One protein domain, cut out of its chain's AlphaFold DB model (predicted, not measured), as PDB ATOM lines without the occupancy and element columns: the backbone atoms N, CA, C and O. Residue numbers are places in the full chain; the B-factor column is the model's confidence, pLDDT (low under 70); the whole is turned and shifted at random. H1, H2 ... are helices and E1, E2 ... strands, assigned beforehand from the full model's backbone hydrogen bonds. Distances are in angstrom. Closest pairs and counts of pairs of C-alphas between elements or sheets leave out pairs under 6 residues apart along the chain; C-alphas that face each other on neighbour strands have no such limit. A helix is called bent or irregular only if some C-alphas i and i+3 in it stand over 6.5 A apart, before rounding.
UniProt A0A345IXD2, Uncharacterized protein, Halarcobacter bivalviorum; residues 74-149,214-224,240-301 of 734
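What this domain is: This is residues 74 to 149, 214 to 224 and 240 to 301 of the 734 residues of an uncharacterized protein of Halarcobacter bivalviorum (UniProt A0A345IXD2). One long helix, H3, runs through the middle of a cluster of helices, with H2 and H4 packed on its earlier part and H7 on residues 135 to 142. H1 folds against H2, H6 packs on H7 with the tiny H5 near it, and a long unnamed stretch leads from H7 to a lone strand, E1, at one side, apart from the helices. Residues 114 to 119 and 144 to 149 stick out. The 149 printed residues hold seven named helices and then one named strand, in the order H1 to H7, E1; the class is mostly helix. The whole is compact, with a radius of gyration of the C-alphas of 16.6 A and spans of 51 by 35 by 35 A.

Where its parts are: H1, residues 75 to 93, begins at C-alpha 75 (177.273, 228.054, 222.179) and is 26.9 A long. H2, residues 103 to 114, is only just irregular: C-alphas 109 and 112 are 6.8 A apart. H3, residues 124 to 145, is the longest helix, 31.8 A, from C-alpha 124 at (182.994, 219.488, 226.683). H4 is residues 214 to 224, H5 residues 245 to 248, H6 residues 251 to 257 and H7 residues 261 to 272, 16.7 A long. E1, residues 296 to 300, ends at C-alpha 300 (182.036, 229.258, 238.548).

How they stand to each other: H3 is the hub, touching four helices. H1 only just touches it, with 3 pairs of C-alphas within 8 A, the closest those of Val 80 and Ile 124, 6.6 A. H1 and H2 form a helical hairpin at a steep tilt of 40 degrees; their closest C-alphas are Arg 88 and Asn 103, 6.2 A. H2 and H3 form another, at 31 degrees, closest at Leu 105 and Ser 134, 6.1 A. H4 touches H3 at a shallow tilt of 16 degrees, the same way, closest at Tyr 129 and Tyr 216, 6.5 A. H7 touches H3 opposite ways, closest at Ile 135 and Asp 269, 5.7 A. H6 touches H7 at a steep tilt of 55 degrees, closest at Phe 257 and Met 263, 5.0 A. H5 is close to H6 but not clearly touching it, at 6.7 A between the C-alphas of Lys 247 and Thr 253. E1 pairs with no named strand. Every O i to N i+4 pair is within hydrogen-bond range in H1, H3, H4 and H7; in H2 5 of 8 are, in H6 2 of 3, and H5 is too short for such a pair.

The domain as a whole: The farthest C-alphas, Lys 116 and Gly 240, are 53.6 A apart. Residues 150 to 213 and 225 to 239 are not printed; the gaps are 38.6 A and 20.4 A between C-alphas. The link from H7 to E1 is long, 23 residues. Mean pLDDT of the printed part is 72.5, and 47 residues are under 70, among them 100 to 122 and 277 to 294.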
ATOM      1  N   THR A  74     177.296 227.659 217.919       84.12
ATOM      2  CA  THR A  74     178.617 227.625 218.565       84.12
ATOM      3  C   THR A  74     178.584 227.769 220.088       84.12
ATOM      4  O   THR A  74     179.652 227.749 220.698       84.12
ATOM      5  N   ALA A  75     177.411 227.801 220.736       85.06
ATOM      6  CA  ALA A  75     177.273 228.054 222.179       85.06
ATOM      7  C   ALA A  75     178.150 227.147 223.062       85.06
ATOM      8  O   ALA A  75     178.783 227.603 224.014       85.06
ATOM      9  N   GLN A  76     178.252 225.853 222.731       84.81
ATOM     10  CA  GLN A  76     179.124 224.933 223.472       84.81
ATOM     11  C   GLN A  76     180.610 225.284 223.324       84.81
ATOM     12  O   GLN A  76     181.357 225.169 224.291       84.81
ATOM     13  N   LYS A  77     181.038 225.695 222.123       82.69
ATOM     14  CA  LYS A  77     182.424 226.094 221.855       82.69
ATOM     15  C   LYS A  77     182.760 227.355 222.648       82.69
ATOM     16  O   LYS A  77     183.725 227.342 223.399       82.69
ATOM     17  N   GLU A  78     181.915 228.378 222.550       84.81
ATOM     18  CA  GLU A  78     182.073 229.641 223.284       84.81
ATOM     19  C   GLU A  78     182.120 229.408 224.798       84.81
ATOM     20  O   GLU A  78     182.939 229.994 225.505       84.81
ATOM     21  N   PHE A  79     181.301 228.485 225.310       88.12
ATOM     22  CA  PHE A  79     181.330 228.123 226.722       88.12
ATOM     23  C   PHE A  79     182.632 227.414 227.122       88.12
ATOM     24  O   PHE A  79     183.176 227.677 228.194       88.12
ATOM     25  N   VAL A  80     183.170 226.531 226.276       84.69
ATOM     26  CA  VAL A  80     184.487 225.921 226.519       84.69
ATOM     27  C   VAL A  80     185.584 226.989 226.501       84.69
ATOM     28  O   VAL A  80     186.419 226.993 227.403       84.69
ATOM     29  N   ASP A  81     185.549 227.930 225.559       80.75
ATOM     30  CA  ASP A  81     186.510 229.038 225.482       80.75
ATOM     31  C   ASP A  81     186.443 229.936 226.733       80.75
ATOM     32  O   ASP A  81     187.480 230.328 227.278       80.75
ATOM     33  N   TYR A  82     185.237 230.158 227.266       87.12
ATOM     34  CA  TYR A  82     185.000 230.830 228.547       87.12
ATOM     35  C   TYR A  82     185.644 230.092 229.727       87.12
ATOM     36  O   TYR A  82     186.344 230.701 230.542       87.12
ATOM     37  N   LEU A  83     185.483 228.766 229.806       85.75
ATOM     38  CA  LEU A  83     186.139 227.946 230.830       85.75
ATOM     39  C   LEU A  83     187.667 227.994 230.707       85.75
ATOM     40  O   LEU A  83     188.366 228.096 231.717       85.75
ATOM     41  N   LEU A  84     188.204 227.936 229.488       80.44
ATOM     42  CA  LEU A  84     189.646 228.011 229.249       80.44
ATOM     43  C   LEU A  84     190.219 229.346 229.732       80.44
ATOM     44  O   LEU A  84     191.227 229.361 230.444       80.44
ATOM     45  N   HIS A  85     189.541 230.454 229.432       83.06
ATOM     46  CA  HIS A  85     189.937 231.775 229.913       83.06
ATOM     47  C   HIS A  85     189.838 231.901 231.430       83.06
ATOM     48  O   HIS A  85     190.751 232.458 232.047       83.06
ATOM     49  N   TYR A  86     188.812 231.313 232.051       86.94
ATOM     50  CA  TYR A  86     188.725 231.223 233.506       86.94
ATOM     51  C   TYR A  86     189.973 230.559 234.098       86.94
ATOM     52  O   TYR A  86     190.601 231.114 235.001       86.94
ATOM     53  N   TYR A  87     190.396 229.409 233.564       81.19
ATOM     54  CA  TYR A  87     191.600 228.735 234.049       81.19
ATOM     55  C   TYR A  87     192.883 229.510 233.745       81.19
ATOM     56  O   TYR A  87     193.772 229.531 234.595       81.19
ATOM     57  N   ARG A  88     192.994 230.179 232.591       83.19
ATOM     58  CA  ARG A  88     194.136 231.052 232.257       83.19
ATOM     59  C   ARG A  88     194.320 232.136 233.325       83.19
ATOM     60  O   ARG A  88     195.389 232.234 233.932       83.19
ATOM     61  N   VAL A  89     193.256 232.892 233.601       85.44
ATOM     62  CA  VAL A  89     193.255 233.991 234.579       85.44
ATOM     63  C   VAL A  89     193.435 233.449 236.000       85.44
ATOM     64  O   VAL A  89     194.274 233.946 236.754       85.44
ATOM     65  N   ASN A  90     192.739 232.365 236.366       85.69
ATOM     66  CA  ASN A  90     192.869 231.766 237.693       85.69
ATOM     67  C   ASN A  90     194.268 231.181 237.933       85.69
ATOM     68  O   ASN A  90     194.787 231.258 239.038       85.69
ATOM     69  N   ASN A  91     194.947 230.646 236.922       80.44
ATOM     70  CA  ASN A  91     196.328 230.192 237.088       80.44
ATOM     71  C   ASN A  91     197.309 231.350 237.294       80.44
ATOM     72  O   ASN A  91     198.244 231.212 238.090       80.44
ATOM     73  N   LYS A  92     197.093 232.476 236.598       84.00
ATOM     74  CA  LYS A  92     197.916 233.690 236.711       84.00
ATOM     75  C   LYS A  92     197.771 234.329 238.094       84.00
ATOM     76  O   LYS A  92     198.779 234.637 238.727       84.00
ATOM     77  N   TYR A  93     196.540 234.460 238.592       86.62
ATOM     78  CA  TYR A  93     196.249 235.222 239.816       86.62
ATOM     79  C   TYR A  93     195.880 234.381 241.044       86.62
ATOM     80  O   TYR A  93     195.959 234.869 242.169       86.62
ATOM     81  N   LYS A  94     195.527 233.106 240.861       84.88
ATOM     82  CA  LYS A  94     195.134 232.154 241.918       84.88
ATOM     83  C   LYS A  94     193.974 232.651 242.784       84.88
ATOM     84  O   LYS A  94     193.970 232.414 243.996       84.88
ATOM     85  N   PHE A  95     193.007 233.324 242.160       85.62
ATOM     86  CA  PHE A  95     191.862 233.915 242.848       85.62
ATOM     87  C   PHE A  95     190.858 232.873 243.353       85.62
ATOM     88  O   PHE A  95     190.252 233.070 244.401       85.62
ATOM     89  N   ASP A  96     190.750 231.724 242.681       81.50
ATOM     90  CA  ASP A  96     190.014 230.554 243.153       81.50
ATOM     91  C   ASP A  96     190.993 229.406 243.446       81.50
ATOM     92  O   ASP A  96     191.529 228.735 242.556       81.50
ATOM     93  N   LYS A  97     191.236 229.172 244.738       72.81
ATOM     94  CA  LYS A  97     192.154 228.128 245.225       72.81
ATOM     95  C   LYS A  97     191.568 226.719 245.129       72.81
ATOM     96  O   LYS A  97     192.324 225.751 245.190       72.81
ATOM     97  N   THR A  98     190.252 226.606 244.980       67.56
ATOM     98  CA  THR A  98     189.522 225.333 244.949       67.56
ATOM     99  C   THR A  98     189.474 224.738 243.540       67.56
ATOM    100  O   THR A  98     189.384 223.523 243.385       67.56
ATOM    101  N   LYS A  99     189.622 225.574 242.503       71.06
ATOM    102  CA  LYS A  99     189.488 225.195 241.086       71.06
ATOM    103  C   LYS A  99     190.779 225.446 240.291       71.06
ATOM    104  O   LYS A  99     190.769 226.149 239.284       71.06
ATOM    105  N   GLN A 100     191.907 224.871 240.725       66.50
ATOM    106  CA  GLN A 100     193.207 225.044 240.050       66.50
ATOM    107  C   GLN A 100     193.585 223.861 239.145       66.50
ATOM    108  O   GLN A 100     194.025 222.811 239.621       66.50
ATOM    109  N   ILE A 101     193.520 224.055 237.824       65.12
ATOM    110  CA  ILE A 101     194.091 223.137 236.820       65.12
ATOM    111  C   ILE A 101     195.276 223.845 236.156       65.12
ATOM    112  O   ILE A 101     195.069 224.936 235.645       65.12
ATOM    113  N   PRO A 102     196.496 223.277 236.135       56.91
ATOM    114  CA  PRO A 102     197.683 223.975 235.671       56.91
ATOM    115  C   PRO A 102     197.601 224.290 234.180       56.91
ATOM    116  O   PRO A 102     197.172 223.465 233.372       56.91
ATOM    117  N   ASN A 103     198.058 225.499 233.853       54.34
ATOM    118  CA  ASN A 103     197.863 226.122 232.551       54.34
ATOM    119  C   ASN A 103     198.526 225.337 231.414       54.34
ATOM    120  O   ASN A 103     197.933 225.213 230.360       54.34
ATOM    121  N   SER A 104     199.701 224.737 231.641       51.25
ATOM    122  CA  SER A 104     200.549 224.173 230.577       51.25
ATOM    123  C   SER A 104     199.898 223.075 229.728       51.25
ATOM    124  O   SER A 104     200.254 222.929 228.569       51.25
ATOM    125  N   LEU A 105     198.974 222.279 230.277       53.53
ATOM    126  CA  LEU A 105     198.302 221.204 229.527       53.53
ATOM    127  C   LEU A 105     197.005 221.660 228.856       53.53
ATOM    128  O   LEU A 105     196.641 221.105 227.825       53.53
ATOM    129  N   LEU A 106     196.324 222.660 229.421       57.91
ATOM    130  CA  LEU A 106     195.148 223.273 228.802       57.91
ATOM    131  C   LEU A 106     195.571 224.277 227.718       57.91
ATOM    132  O   LEU A 106     194.971 224.302 226.657       57.91
ATOM    133  N   SER A 107     196.651 225.032 227.916       52.34
ATOM    134  CA  SER A 107     197.199 225.926 226.894       52.34
ATOM    135  C   SER A 107     197.688 225.139 225.675       52.34
ATOM    136  O   SER A 107     197.231 225.401 224.572       52.34
ATOM    137  N   LEU A 108     198.477 224.071 225.860       49.47
ATOM    138  CA  LEU A 108     198.946 223.213 224.757       49.47
ATOM    139  C   LEU A 108     197.820 222.479 224.007       49.47
ATOM    140  O   LEU A 108     197.972 222.154 222.834       49.47
ATOM    141  N   ALA A 109     196.709 222.172 224.680       52.56
ATOM    142  CA  ALA A 109     195.571 221.477 224.080       52.56
ATOM    143  C   ALA A 109     194.706 222.375 223.186       52.56
ATOM    144  O   ALA A 109     193.979 221.865 222.335       52.56
ATOM    145  N   PHE A 110     194.767 223.691 223.399       55.34
ATOM    146  CA  PHE A 110     193.860 224.651 222.775       55.34
ATOM    147  C   PHE A 110     194.584 225.803 222.045       55.34
ATOM    148  O   PHE A 110     193.938 226.502 221.272       55.34
ATOM    149  N   GLU A 111     195.914 225.935 222.155       50.12
ATOM    150  CA  GLU A 111     196.753 226.806 221.302       50.12
ATOM    151  C   GLU A 111     196.640 226.442 219.806       50.12
ATOM    152  O   GLU A 111     196.712 227.319 218.946       50.12
ATOM    153  N   SER A 112     196.388 225.168 219.472       40.25
ATOM    154  CA  SER A 112     196.221 224.699 218.086       40.25
ATOM    155  C   SER A 112     194.846 224.992 217.465       40.25
ATOM    156  O   SER A 112     194.687 224.810 216.262       40.25
ATOM    157  N   ASN A 113     193.862 225.462 218.240       41.44
ATOM    158  CA  ASN A 113     192.500 225.737 217.753       41.44
ATOM    159  C   ASN A 113     192.273 227.189 217.292       41.44
ATOM    160  O   ASN A 113     191.175 227.526 216.857       41.44
ATOM    161  N   ASN A 114     193.318 228.024 217.318       40.12
ATOM    162  CA  ASN A 114     193.320 229.360 216.708       40.12
ATOM    163  C   ASN A 114     193.539 229.332 215.181       40.12
ATOM    164  O   ASN A 114     193.611 230.387 214.549       40.12
ATOM    165  N   GLN A 115     193.645 228.151 214.559       37.62
ATOM    166  CA  GLN A 115     193.656 228.046 213.101       37.62
ATOM    167  C   GLN A 115     192.235 228.237 212.560       37.62
ATOM    168  O   GLN A 115     191.316 227.486 212.878       37.62
ATOM    169  N   LYS A 116     192.076 229.281 211.741       40.75
ATOM    170  CA  LYS A 116     190.826 229.800 211.164       40.75
ATOM    171  C   LYS A 116     190.064 228.837 210.236       40.75
ATOM    172  O   LYS A 116     189.099 229.266 209.614       40.75
ATOM    173  N   GLU A 117     190.421 227.561 210.137       40.88
ATOM    174  CA  GLU A 117     189.798 226.654 209.172       40.88
ATOM    175  C   GLU A 117     189.468 225.291 209.787       40.88
ATOM    176  O   GLU A 117     190.343 224.546 210.214       40.88
ATOM    177  N   ASN A 118     188.167 224.982 209.770       39.94
ATOM    178  CA  ASN A 118     187.561 223.661 209.921       39.94
ATOM    179  C   ASN A 118     187.891 222.891 211.211       39.94
ATOM    180  O   ASN A 118     188.832 222.109 211.244       39.94
ATOM    181  N   ASN A 119     187.023 223.004 212.226       36.69
ATOM    182  CA  ASN A 119     186.378 221.835 212.846       36.69
ATOM    183  C   ASN A 119     185.239 222.252 213.791       36.69
ATOM    184  O   ASN A 119     185.384 223.107 214.665       36.69
ATOM    185  N   ALA A 120     184.080 221.632 213.570       41.16
ATOM    186  CA  ALA A 120     182.879 221.756 214.379       41.16
ATOM    187  C   ALA A 120     183.131 221.263 215.812       41.16
ATOM    188  O   ALA A 120     183.728 220.209 215.991       41.16
ATOM    189  N   HIS A 121     182.617 222.016 216.789       45.69
ATOM    190  CA  HIS A 121     182.550 221.693 218.219       45.69
ATOM    191  C   HIS A 121     183.876 221.269 218.871       45.69
ATOM    192  O   HIS A 121     184.317 220.142 218.705       45.69
ATOM    193  N   ASN A 122     184.436 222.104 219.754       56.03
ATOM    194  CA  ASN A 122     185.238 221.573 220.860       56.03
ATOM    195  C   ASN A 122     184.251 221.026 221.899       56.03
ATOM    196  O   ASN A 122     183.660 221.819 222.636       56.03
ATOM    197  N   PRO A 123     183.987 219.709 221.950       70.94
ATOM    198  CA  PRO A 123     183.008 219.159 222.867       70.94
ATOM    199  C   PRO A 123     183.549 219.292 224.290       70.94
ATOM    200  O   PRO A 123     184.754 219.170 224.534       70.94
ATOM    201  N   ILE A 124     182.655 219.474 225.254       76.25
ATOM    202  CA  ILE A 124     182.994 219.488 226.683       76.25
ATOM    203  C   ILE A 124     183.784 218.235 227.119       76.25
ATOM    204  O   ILE A 124     184.569 218.285 228.060       76.25
ATOM    205  N   GLU A 125     183.651 217.130 226.384       77.31
ATOM    206  CA  GLU A 125     184.424 215.897 226.540       77.31
ATOM    207  C   GLU A 125     185.927 216.088 226.341       77.31
ATOM    208  O   GLU A 125     186.725 215.499 227.071       77.31
ATOM    209  N   VAL A 126     186.324 216.902 225.360       78.56
ATOM    210  CA  VAL A 126     187.736 217.194 225.092       78.56
ATOM    211  C   VAL A 126     188.307 217.989 226.258       78.56
ATOM    212  O   VAL A 126     189.378 217.661 226.773       78.56
ATOM    213  N   PHE A 127     187.547 218.973 226.744       79.31
ATOM    214  CA  PHE A 127     187.892 219.715 227.950       79.31
ATOM    215  C   PHE A 127     188.038 218.786 229.174       79.31
ATOM    216  O   PHE A 127     189.058 218.842 229.866       79.31
ATOM    217  N   GLU A 128     187.076 217.885 229.421       79.62
ATOM    218  CA  GLU A 128     187.148 216.897 230.509       79.62
ATOM    219  C   GLU A 128     188.382 215.992 230.398       79.62
ATOM    220  O   GLU A 128     189.074 215.770 231.394       79.62
ATOM    221  N   TYR A 129     188.700 215.501 229.197       84.62
ATOM    222  CA  TYR A 129     189.878 214.668 228.960       84.62
ATOM    223  C   TYR A 129     191.174 215.390 229.359       84.62
ATOM    224  O   TYR A 129     191.961 214.847 230.144       84.62
ATOM    225  N   TYR A 130     191.390 216.620 228.878       81.38
ATOM    226  CA  TYR A 130     192.605 217.376 229.196       81.38
ATOM    227  C   TYR A 130     192.664 217.791 230.668       81.38
ATOM    228  O   TYR A 130     193.736 217.733 231.279       81.38
ATOM    229  N   LYS A 131     191.515 218.115 231.277       82.81
ATOM    230  CA  LYS A 131     191.389 218.314 232.725       82.81
ATOM    231  C   LYS A 131     191.870 217.082 233.494       82.81
ATOM    232  O   LYS A 131     192.759 217.205 234.338       82.81
ATOM    233  N   TYR A 132     191.332 215.897 233.202       86.69
ATOM    234  CA  TYR A 132     191.703 214.673 233.917       86.69
ATOM    235  C   TYR A 132     193.167 214.296 233.699       86.69
ATOM    236  O   TYR A 132     193.852 213.953 234.660       86.69
ATOM    237  N   LYS A 133     193.671 214.410 232.466       86.75
ATOM    238  CA  LYS A 133     195.082 214.161 232.148       86.75
ATOM    239  C   LYS A 133     196.010 215.050 232.981       86.75
ATOM    240  O   LYS A 133     196.912 214.544 233.641       86.75
ATOM    241  N   SER A 134     195.708 216.345 233.044       83.44
ATOM    242  CA  SER A 134     196.459 217.324 233.837       83.44
ATOM    243  C   SER A 134     196.463 217.020 235.336       83.44
ATOM    244  O   SER A 134     197.500 217.101 236.000       83.44
ATOM    245  N   ILE A 135     195.324 216.589 235.876       85.81
ATOM    246  CA  ILE A 135     195.214 216.172 237.277       85.81
ATOM    247  C   ILE A 135     196.054 214.912 237.551       85.81
ATOM    248  O   ILE A 135     196.766 214.852 238.557       85.81
ATOM    249  N   ILE A 136     196.013 213.912 236.665       90.38
ATOM    250  CA  ILE A 136     196.798 212.674 236.803       90.38
ATOM    251  C   ILE A 136     198.302 212.986 236.817       90.38
ATOM    252  O   ILE A 136     199.019 212.474 237.682       90.38
ATOM    253  N   ASP A 137     198.766 213.864 235.928       87.50
ATOM    254  CA  ASP A 137     200.173 214.268 235.847       87.50
ATOM    255  C   ASP A 137     200.636 214.981 237.129       87.50
ATOM    256  O   ASP A 137     201.715 214.691 237.656       87.50
ATOM    257  N   LYS A 138     199.804 215.854 237.715       85.19
ATOM    258  CA  LYS A 138     200.089 216.497 239.015       85.19
ATOM    259  C   LYS A 138     200.218 215.492 240.151       85.19
ATOM    260  O   LYS A 138     201.155 215.585 240.952       85.19
ATOM    261  N   ILE A 139     199.299 214.526 240.220       90.19
ATOM    262  CA  ILE A 139     199.348 213.453 241.217       90.19
ATOM    263  C   ILE A 139     200.654 212.667 241.049       90.19
ATOM    264  O   ILE A 139     201.347 212.394 242.034       90.19
ATOM    265  N   GLU A 140     201.049 212.357 239.813       91.44
ATOM    266  CA  GLU A 140     202.316 211.682 239.540       91.44
ATOM    267  C   GLU A 140     203.529 212.506 240.007       91.44
ATOM    268  O   GLU A 140     204.376 211.993 240.746       91.44
ATOM    269  N   ILE A 141     203.603 213.789 239.633       89.62
ATOM    270  CA  ILE A 141     204.683 214.712 240.019       89.62
ATOM    271  C   ILE A 141     204.791 214.811 241.543       89.62
ATOM    272  O   ILE A 141     205.897 214.737 242.093       89.62
ATOM    273  N   PHE A 142     203.658 214.919 242.244       89.38
ATOM    274  CA  PHE A 142     203.627 214.928 243.702       89.38
ATOM    275  C   PHE A 142     204.309 213.677 244.267       89.38
ATOM    276  O   PHE A 142     205.222 213.783 245.090       89.38
ATOM    277  N   PHE A 143     203.919 212.482 243.821       89.31
ATOM    278  CA  PHE A 143     204.483 211.243 244.354       89.31
ATOM    279  C   PHE A 143     205.917 210.979 243.887       89.31
ATOM    280  O   PHE A 143     206.659 210.294 244.602       89.31
ATOM    281  N   LYS A 144     206.347 211.521 242.739       88.94
ATOM    282  CA  LYS A 144     207.750 211.518 242.293       88.94
ATOM    283  C   LYS A 144     208.624 212.352 243.229       88.94
ATOM    284  O   LYS A 144     209.638 211.838 243.704       88.94
ATOM    285  N   ARG A 145     208.189 213.570 243.570       86.81
ATOM    286  CA  ARG A 145     208.923 214.515 244.432       86.81
ATOM    287  C   ARG A 145     209.074 214.040 245.877       86.81
ATOM    288  O   ARG A 145     210.111 214.264 246.497       86.81
ATOM    289  N   HIS A 146     208.045 213.407 246.436       83.06
ATOM    290  CA  HIS A 146     208.055 213.006 247.844       83.06
ATOM    291  C   HIS A 146     208.755 211.659 248.063       83.06
ATOM    292  O   HIS A 146     208.734 210.774 247.207       83.06
ATOM    293  N   LYS A 147     209.430 211.513 249.208       71.50
ATOM    294  CA  LYS A 147     210.003 210.235 249.654       71.50
ATOM    295  C   LYS A 147     208.927 209.419 250.376       71.50
ATOM    296  O   LYS A 147     207.993 209.982 250.938       71.50
ATOM    297  N   ASN A 148     209.091 208.101 250.383       66.38
ATOM    298  CA  ASN A 148     208.239 207.155 251.109       66.38
ATOM    299  C   ASN A 148     208.176 207.433 252.622       66.38
ATOM    300  O   ASN A 148     207.111 207.304 253.217       66.38
ATOM    301  N   TYR A 149     209.279 207.887 253.221       62.81
ATOM    302  CA  TYR A 149     209.345 208.311 254.617       62.81
ATOM    303  C   TYR A 149     210.059 209.663 254.756       62.81
ATOM    304  O   TYR A 149     211.037 209.955 254.061       62.81
ATOM    305  N   SER A 214     186.866 206.378 222.539       81.56
ATOM    306  CA  SER A 214     187.702 205.204 222.789       81.56
ATOM    307  C   SER A 214     189.193 205.546 222.866       81.56
ATOM    308  O   SER A 214     189.936 204.893 223.607       81.56
ATOM    309  N   LYS A 215     189.644 206.590 222.157       86.19
ATOM    310  CA  LYS A 215     191.028 207.068 222.194       86.19
ATOM    311  C   LYS A 215     191.310 207.732 223.537       86.19
ATOM    312  O   LYS A 215     192.261 207.333 224.216       86.19
ATOM    313  N   TYR A 216     190.472 208.683 223.952       86.06
ATOM    314  CA  TYR A 216     190.625 209.380 225.234       86.06
ATOM    315  C   TYR A 216     190.493 208.434 226.426       86.06
ATOM    316  O   TYR A 216     191.310 208.480 227.349       86.06
ATOM    317  N   GLN A 217     189.519 207.524 226.376       87.44
ATOM    318  CA  GLN A 217     189.322 206.495 227.390       87.44
ATOM    319  C   GLN A 217     190.575 205.623 227.554       87.44
ATOM    320  O   GLN A 217     191.074 205.453 228.670       87.44
ATOM    321  N   LYS A 218     191.116 205.095 226.447       89.62
ATOM    322  CA  LYS A 218     192.299 204.224 226.465       89.62
ATOM    323  C   LYS A 218     193.524 204.946 227.024       89.62
ATOM    324  O   LYS A 218     194.238 204.376 227.849       89.62
ATOM    325  N   GLU A 219     193.763 206.186 226.608       90.12
ATOM    326  CA  GLU A 219     194.923 206.956 227.060       90.12
ATOM    327  C   GLU A 219     194.836 207.316 228.550       90.12
ATOM    328  O   GLU A 219     195.796 207.096 229.294       90.12
ATOM    329  N   LEU A 220     193.677 207.792 229.022       90.50
ATOM    330  CA  LEU A 220     193.467 208.073 230.444       90.50
ATOM    331  C   LEU A 220     193.618 206.809 231.289       90.50
ATOM    332  O   LEU A 220     194.222 206.863 232.365       90.50
ATOM    333  N   HIS A 221     193.124 205.664 230.806       92.19
ATOM    334  CA  HIS A 221     193.296 204.390 231.495       92.19
ATOM    335  C   HIS A 221     194.783 204.029 231.616       92.19
ATOM    336  O   HIS A 221     195.257 203.730 232.712       92.19
ATOM    337  N   GLN A 222     195.547 204.125 230.524       91.94
ATOM    338  CA  GLN A 222     196.987 203.851 230.525       91.94
ATOM    339  C   GLN A 222     197.757 204.783 231.468       91.94
ATOM    340  O   GLN A 222     198.569 204.308 232.265       91.94
ATOM    341  N   ASN A 223     197.494 206.089 231.418       91.44
ATOM    342  CA  ASN A 223     198.167 207.067 232.275       91.44
ATOM    343  C   ASN A 223     197.818 206.843 233.750       91.44
ATOM    344  O   ASN A 223     198.714 206.771 234.590       91.44
ATOM    345  N   THR A 224     196.544 206.596 234.062       94.00
ATOM    346  CA  THR A 224     196.111 206.272 235.428       94.00
ATOM    347  C   THR A 224     196.805 205.010 235.947       94.00
ATOM    348  O   THR A 224     197.339 205.015 237.056       94.00
ATOM    349  N   GLY A 240     194.011 196.075 252.072       63.75
ATOM    350  CA  GLY A 240     192.668 195.865 252.618       63.75
ATOM    351  C   GLY A 240     191.821 197.141 252.671       63.75
ATOM    352  O   GLY A 240     190.602 197.069 252.849       63.75
ATOM    353  N   TYR A 241     192.424 198.316 252.465       75.44
ATOM    354  CA  TYR A 241     191.708 199.586 252.500       75.44
ATOM    355  C   TYR A 241     190.773 199.744 251.294       75.44
ATOM    356  O   TYR A 241     191.183 200.040 250.168       75.44
ATOM    357  N   LYS A 242     189.467 199.605 251.538       77.38
ATOM    358  CA  LYS A 242     188.426 199.870 250.538       77.38
ATOM    359  C   LYS A 242     188.071 201.356 250.525       77.38
ATOM    360  O   LYS A 242     187.411 201.851 251.445       77.38
ATOM    361  N   PHE A 243     188.506 202.069 249.492       81.38
ATOM    362  CA  PHE A 243     188.138 203.466 249.271       81.38
ATOM    363  C   PHE A 243     186.708 203.582 248.722       81.38
ATOM    364  O   PHE A 243     186.299 202.807 247.858       81.38
ATOM    365  N   THR A 244     185.959 204.561 249.228       79.69
ATOM    366  CA  THR A 244     184.620 204.958 248.764       79.69
ATOM    367  C   THR A 244     184.567 206.484 248.662       79.69
ATOM    368  O   THR A 244     185.299 207.161 249.384       79.69
ATOM    369  N   LEU A 245     183.683 207.049 247.830       74.56
ATOM    370  CA  LEU A 245     183.532 208.510 247.732       74.56
ATOM    371  C   LEU A 245     183.156 209.162 249.067       74.56
ATOM    372  O   LEU A 245     183.680 210.218 249.403       74.56
ATOM    373  N   SER A 246     182.331 208.494 249.879       73.12
ATOM    374  CA  SER A 246     181.985 208.965 251.226       73.12
ATOM    375  C   SER A 246     183.206 209.167 252.129       73.12
ATOM    376  O   SER A 246     183.217 210.065 252.967       73.12
ATOM    377  N   LYS A 247     184.281 208.389 251.931       76.88
ATOM    378  CA  LYS A 247     185.546 208.594 252.646       76.88
ATOM    379  C   LYS A 247     186.307 209.824 252.154       76.88
ATOM    380  O   LYS A 247     187.046 210.390 252.951       76.88
ATOM    381  N   LEU A 248     186.143 210.261 250.904       75.44
ATOM    382  CA  LEU A 248     186.835 211.439 250.365       75.44
ATOM    383  C   LEU A 248     186.339 212.747 250.998       75.44
ATOM    384  O   LEU A 248     187.140 213.639 251.258       75.44
ATOM    385  N   GLY A 249     185.035 212.831 251.277       67.81
ATOM    386  CA  GLY A 249     184.410 213.976 251.951       67.81
ATOM    387  C   GLY A 249     184.529 213.963 253.481       67.81
ATOM    388  O   GLY A 249     184.158 214.930 254.132       67.81
ATOM    389  N   ASN A 250     185.047 212.887 254.081       74.50
ATOM    390  CA  ASN A 250     185.109 212.749 255.536       74.50
ATOM    391  C   ASN A 250     186.193 213.656 256.153       74.50
ATOM    392  O   ASN A 250     187.340 213.663 255.699       74.50
ATOM    393  N   PHE A 251     185.865 214.318 257.268       70.25
ATOM    394  CA  PHE A 251     186.793 215.107 258.086       70.25
ATOM    395  C   PHE A 251     188.115 214.382 258.397       70.25
ATOM    396  O   PHE A 251     189.186 214.993 258.361       70.25
ATOM    397  N   LYS A 252     188.075 213.065 258.652       74.50
ATOM    398  CA  LYS A 252     189.281 212.254 258.905       74.50
ATOM    399  C   LYS A 252     190.254 212.287 257.725       74.50
ATOM    400  O   LYS A 252     191.452 212.445 257.942       74.50
ATOM    401  N   THR A 253     189.744 212.186 256.501       76.62
ATOM    402  CA  THR A 253     190.541 212.273 255.271       76.62
ATOM    403  C   THR A 253     191.074 213.688 255.100       76.62
ATOM    404  O   THR A 253     192.280 213.859 254.962       76.62
ATOM    405  N   SER A 254     190.233 214.718 255.227       76.62
ATOM    406  CA  SER A 254     190.669 216.121 255.129       76.62
ATOM    407  C   SER A 254     191.800 216.461 256.112       76.62
ATOM    408  O   SER A 254     192.772 217.122 255.742       76.62
ATOM    409  N   LYS A 255     191.750 215.932 257.345       77.25
ATOM    410  CA  LYS A 255     192.786 216.122 258.375       77.25
ATOM    411  C   LYS A 255     194.146 215.509 258.010       77.25
ATOM    412  O   LYS A 255     195.178 215.991 258.476       77.25
ATOM    413  N   ILE A 256     194.174 214.462 257.183       77.94
ATOM    414  CA  ILE A 256     195.426 213.846 256.713       77.94
ATOM    415  C   ILE A 256     196.153 214.797 255.749       77.94
ATOM    416  O   ILE A 256     197.370 214.965 255.852       77.94
ATOM    417  N   PHE A 257     195.411 215.475 254.869       79.00
ATOM    418  CA  PHE A 257     195.962 216.374 253.848       79.00
ATOM    419  C   PHE A 257     196.138 217.829 254.331       79.00
ATOM    420  O   PHE A 257     196.822 218.613 253.677       79.00
ATOM    421  N   SER A 258     195.592 218.211 255.494       70.12
ATOM    422  CA  SER A 258     195.577 219.606 255.971       70.12
ATOM    423  C   SER A 258     196.918 220.147 256.492       70.12
ATOM    424  O   SER A 258     197.032 221.345 256.755       70.12
ATOM    425  N   LYS A 259     197.950 219.302 256.628       68.88
ATOM    426  CA  LYS A 259     199.217 219.658 257.297       68.88
ATOM    427  C   LYS A 259     200.148 220.565 256.485       68.88
ATOM    428  O   LYS A 259     200.936 221.290 257.085       68.88
ATOM    429  N   LYS A 260     200.116 220.512 255.150       72.38
ATOM    430  CA  LYS A 260     200.999 221.296 254.261       72.38
ATOM    431  C   LYS A 260     200.259 221.787 253.024       72.38
ATOM    432  O   LYS A 260     199.299 221.158 252.593       72.38
ATOM    433  N   SER A 261     200.719 222.897 252.445       72.88
ATOM    434  CA  SER A 261     200.097 223.518 251.266       72.88
ATOM    435  C   SER A 261     200.067 222.599 250.041       72.88
ATOM    436  O   SER A 261     199.075 222.572 249.325       72.88
ATOM    437  N   ASP A 262     201.107 221.801 249.817       77.44
ATOM    438  CA  ASP A 262     201.175 220.863 248.695       77.44
ATOM    439  C   ASP A 262     200.280 219.628 248.875       77.44
ATOM    440  O   ASP A 262     199.686 219.156 247.910       77.44
ATOM    441  N   MET A 263     200.129 219.130 250.104       80.88
ATOM    442  CA  MET A 263     199.171 218.066 250.436       80.88
ATOM    443  C   MET A 263     197.725 218.548 250.280       80.88
ATOM    444  O   MET A 263     196.883 217.821 249.761       80.88
ATOM    445  N   LYS A 264     197.442 219.794 250.667       78.88
ATOM    446  CA  LYS A 264     196.139 220.432 250.444       78.88
ATOM    447  C   LYS A 264     195.775 220.474 248.956       78.88
ATOM    448  O   LYS A 264     194.684 220.051 248.591       78.88
ATOM    449  N   LEU A 265     196.714 220.895 248.105       79.38
ATOM    450  CA  LEU A 265     196.531 220.902 246.649       79.38
ATOM    451  C   LEU A 265     196.317 219.494 246.076       79.38
ATOM    452  O   LEU A 265     195.467 219.315 245.214       79.38
ATOM    453  N   LEU A 266     197.016 218.483 246.597       85.12
ATOM    454  CA  LEU A 266     196.791 217.099 246.181       85.12
ATOM    455  C   LEU A 266     195.362 216.625 246.495       85.12
ATOM    456  O   LEU A 266     194.766 215.914 245.693       85.12
ATOM    457  N   LEU A 267     194.797 217.007 247.646       82.50
ATOM    458  CA  LEU A 267     193.406 216.676 247.967       82.50
ATOM    459  C   LEU A 267     192.429 217.341 246.992       82.50
ATOM    460  O   LEU A 267     191.466 216.693 246.586       82.50
ATOM    461  N   VAL A 268     192.686 218.600 246.613       78.81
ATOM    462  CA  VAL A 268     191.920 219.291 245.562       78.81
ATOM    463  C   VAL A 268     191.990 218.484 244.271       78.81
ATOM    464  O   VAL A 268     190.950 218.091 243.761       78.81
ATOM    465  N   ASP A 269     193.192 218.137 243.807       84.12
ATOM    466  CA  ASP A 269     193.398 217.352 242.585       84.12
ATOM    467  C   ASP A 269     192.624 216.014 242.618       84.12
ATOM    468  O   ASP A 269     191.934 215.672 241.660       84.12
ATOM    469  N   ILE A 270     192.643 215.277 243.738       85.81
ATOM    470  CA  ILE A 270     191.870 214.029 243.889       85.81
ATOM    471  C   ILE A 270     190.359 214.284 243.837       85.81
ATOM    472  O   ILE A 270     189.636 213.516 243.204       85.81
ATOM    473  N   LYS A 271     189.866 215.331 244.510       80.88
ATOM    474  CA  LYS A 271     188.446 215.716 244.482       80.88
ATOM    475  C   LYS A 271     188.004 216.112 243.067       80.88
ATOM    476  O   LYS A 271     186.912 215.724 242.650       80.88
ATOM    477  N   SER A 272     188.869 216.780 242.306       80.69
ATOM    478  CA  SER A 272     188.616 217.192 240.921       80.69
ATOM    479  C   SER A 272     188.421 216.031 239.944       80.69
ATOM    480  O   SER A 272     187.696 216.167 238.961       80.69
ATOM    481  N   LEU A 273     189.010 214.857 240.213       82.88
ATOM    482  CA  LEU A 273     188.765 213.646 239.412       82.88
ATOM    483  C   LEU A 273     187.298 213.190 239.437       82.88
ATOM    484  O   LEU A 273     186.875 212.439 238.561       82.88
ATOM    485  N   PHE A 274     186.536 213.622 240.443       79.31
ATOM    486  CA  PHE A 274     185.144 213.235 240.659       79.31
ATOM    487  C   PHE A 274     184.179 214.433 240.641       79.31
ATOM    488  O   PHE A 274     183.027 214.282 241.032       79.31
ATOM    489  N   GLY A 275     184.625 215.624 240.220       72.69
ATOM    490  CA  GLY A 275     183.766 216.815 240.169       72.69
ATOM    491  C   GLY A 275     183.417 217.418 241.540       72.69
ATOM    492  O   GLY A 275     182.361 218.036 241.689       72.69
ATOM    493  N   PHE A 276     184.260 217.201 242.560       71.75
ATOM    494  CA  PHE A 276     184.077 217.726 243.923       71.75
ATOM    495  C   PHE A 276     184.939 218.959 244.229       71.75
ATOM    496  O   PHE A 276     185.218 219.238 245.396       71.75
ATOM    497  N   GLU A 277     185.377 219.708 243.215       63.78
ATOM    498  CA  GLU A 277     186.253 220.880 243.395       63.78
ATOM    499  C   GLU A 277     185.628 221.946 244.294       63.78
ATOM    500  O   GLU A 277     186.321 222.627 245.039       63.78
ATOM    501  N   GLN A 278     184.301 222.052 244.262       57.84
ATOM    502  CA  GLN A 278     183.533 223.034 245.025       57.84
ATOM    503  C   GLN A 278     183.423 222.683 246.513       57.84
ATOM    504  O   GLN A 278     183.211 223.565 247.332       57.84
ATOM    505  N   MET A 279     183.631 221.417 246.889       58.06
ATOM    506  CA  MET A 279     183.475 220.922 248.264       58.06
ATOM    507  C   MET A 279     184.773 221.032 249.079       58.06
ATOM    508  O   MET A 279     185.089 220.160 249.900       58.06
ATOM    509  N   TYR A 280     185.619 222.016 248.773       54.38
ATOM    510  CA  TYR A 280     186.898 222.195 249.458       54.38
ATOM    511  C   TYR A 280     186.770 223.060 250.720       54.38
ATOM    512  O   TYR A 280     187.367 222.692 251.732       54.38
ATOM    513  N   ASP A 281     185.958 224.123 250.682       49.31
ATOM    514  CA  ASP A 281     185.755 225.046 251.811       49.31
ATOM    515  C   ASP A 281     184.507 224.721 252.661       49.31
ATOM    516  O   ASP A 281     184.454 225.097 253.832       49.31
ATOM    517  N   ASP A 282     183.567 223.920 252.143       45.53
ATOM    518  CA  ASP A 282     182.353 223.478 252.853       45.53
ATOM    519  C   ASP A 282     182.651 222.362 253.865       45.53
ATOM    520  O   ASP A 282     182.148 221.241 253.780       45.53
ATOM    521  N   SER A 283     183.505 222.645 254.846       39.06
ATOM    522  CA  SER A 283     183.845 221.687 255.905       39.06
ATOM    523  C   SER A 283     182.669 221.306 256.823       39.06
ATOM    524  O   SER A 283     182.834 220.409 257.652       39.06
ATOM    525  N   GLU A 284     181.485 221.903 256.636       40.50
ATOM    526  CA  GLU A 284     180.310 221.701 257.495       40.50
ATOM    527  C   GLU A 284     179.016 221.307 256.760       40.50
ATOM    528  O   GLU A 284     178.114 220.756 257.391       40.50
ATOM    529  N   ILE A 285     178.915 221.477 255.435       41.12
ATOM    530  CA  ILE A 285     177.715 221.062 254.694       41.12
ATOM    531  C   ILE A 285     177.940 219.646 254.170       41.12
ATOM    532  O   ILE A 285     178.559 219.417 253.131       41.12
ATOM    533  N   ALA A 286     177.439 218.663 254.915       39.81
ATOM    534  CA  ALA A 286     177.344 217.293 254.442       39.81
ATOM    535  C   ALA A 286     176.409 217.248 253.224       39.81
ATOM    536  O   ALA A 286     175.197 217.128 253.367       39.81
ATOM    537  N   VAL A 287     176.961 217.336 252.011       45.12
ATOM    538  CA  VAL A 287     176.199 217.051 250.791       45.12
ATOM    539  C   VAL A 287     175.971 215.541 250.752       45.12
ATOM    540  O   VAL A 287     176.763 214.776 250.203       45.12
ATOM    541  N   THR A 288     174.893 215.098 251.395       43.28
ATOM    542  CA  THR A 288     174.491 213.689 251.508       43.28
ATOM    543  C   THR A 288     174.129 213.060 250.161       43.28
ATOM    544  O   THR A 288     174.047 211.837 250.068       43.28
ATOM    545  N   ASN A 289     173.957 213.869 249.108       46.75
ATOM    546  CA  ASN A 289     173.266 213.451 247.887       46.75
ATOM    547  C   ASN A 289     174.170 213.247 246.657       46.75
ATOM    548  O   ASN A 289     173.684 212.797 245.625       46.75
ATOM    549  N   ARG A 290     175.489 213.489 246.737       54.00
ATOM    550  CA  ARG A 290     176.412 213.293 245.595       54.00
ATOM    551  C   ARG A 290     177.371 212.120 245.769       54.00
ATOM    552  O   ARG A 290     178.588 212.283 245.751       54.00
ATOM    553  N   TYR A 291     176.830 210.915 245.915       54.69
ATOM    554  CA  TYR A 291     177.641 209.689 245.913       54.69
ATOM    555  C   TYR A 291     177.533 208.872 244.621       54.69
ATOM    556  O   TYR A 291     178.136 207.797 244.540       54.69
ATOM    557  N   ASP A 292     176.828 209.376 243.604       60.62
ATOM    558  CA  ASP A 292     176.872 208.778 242.275       60.62
ATOM    559  C   ASP A 292     178.186 209.138 241.557       60.62
ATOM    560  O   ASP A 292     178.517 210.299 241.333       60.62
ATOM    561  N   LEU A 293     178.939 208.101 241.194       62.72
ATOM    562  CA  LEU A 293     180.238 208.174 240.521       62.72
ATOM    563  C   LEU A 293     180.143 208.553 239.035       62.72
ATOM    564  O   LEU A 293     181.175 208.806 238.408       62.72
ATOM    565  N   LYS A 294     178.934 208.543 238.465       65.19
ATOM    566  CA  LYS A 294     178.674 208.907 237.067       65.19
ATOM    567  C   LYS A 294     178.354 210.393 236.900       65.19
ATOM    568  O   LYS A 294     178.538 210.939 235.813       65.19
ATOM    569  N   THR A 295     177.972 211.062 237.982       72.12
ATOM    570  CA  THR A 295     177.661 212.490 237.990       72.12
ATOM    571  C   THR A 295     178.934 213.348 238.075       72.12
ATOM    572  O   THR A 295     179.905 212.996 238.742       72.12
ATOM    573  N   THR A 296     178.970 214.492 237.393       75.06
ATOM    574  CA  THR A 296     180.027 215.509 237.528       75.06
ATOM    575  C   THR A 296     179.472 216.892 237.293       75.06
ATOM    576  O   THR A 296     178.629 217.095 236.427       75.06
ATOM    577  N   SER A 297     179.975 217.859 238.052       77.75
ATOM    578  CA  SER A 297     179.570 219.249 237.921       77.75
ATOM    579  C   SER A 297     180.761 220.180 238.003       77.75
ATOM    580  O   SER A 297     181.666 219.939 238.801       77.75
ATOM    581  N   PHE A 298     180.702 221.291 237.288       79.56
ATOM    582  CA  PHE A 298     181.650 222.380 237.444       79.56
ATOM    583  C   PHE A 298     180.918 223.702 237.267       79.56
ATOM    584  O   PHE A 298     180.297 223.913 236.238       79.56
ATOM    585  N   PHE A 299     180.992 224.574 238.265       82.12
ATOM    586  CA  PHE A 299     180.319 225.863 238.319       82.12
ATOM    587  C   PHE A 299     181.314 226.906 238.802       82.12
ATOM    588  O   PHE A 299     182.173 226.611 239.643       82.12
ATOM    589  N   ILE A 300     181.208 228.101 238.240       86.69
ATOM    590  CA  ILE A 300     182.036 229.258 238.548       86.69
ATOM    591  C   ILE A 300     181.146 230.469 238.777       86.69
ATOM    592  O   ILE A 300     180.084 230.603 238.171       86.69
ATOM    593  N   ASN A 301     181.601 231.357 239.657       88.69
ATOM    594  CA  ASN A 301     180.970 232.648 239.857       88.69
ATOM    595  C   ASN A 301     181.418 233.589 238.721       88.69
ATOM    596  O   ASN A 301     182.598 233.965 238.685       88.69
TER     597      ASN A 301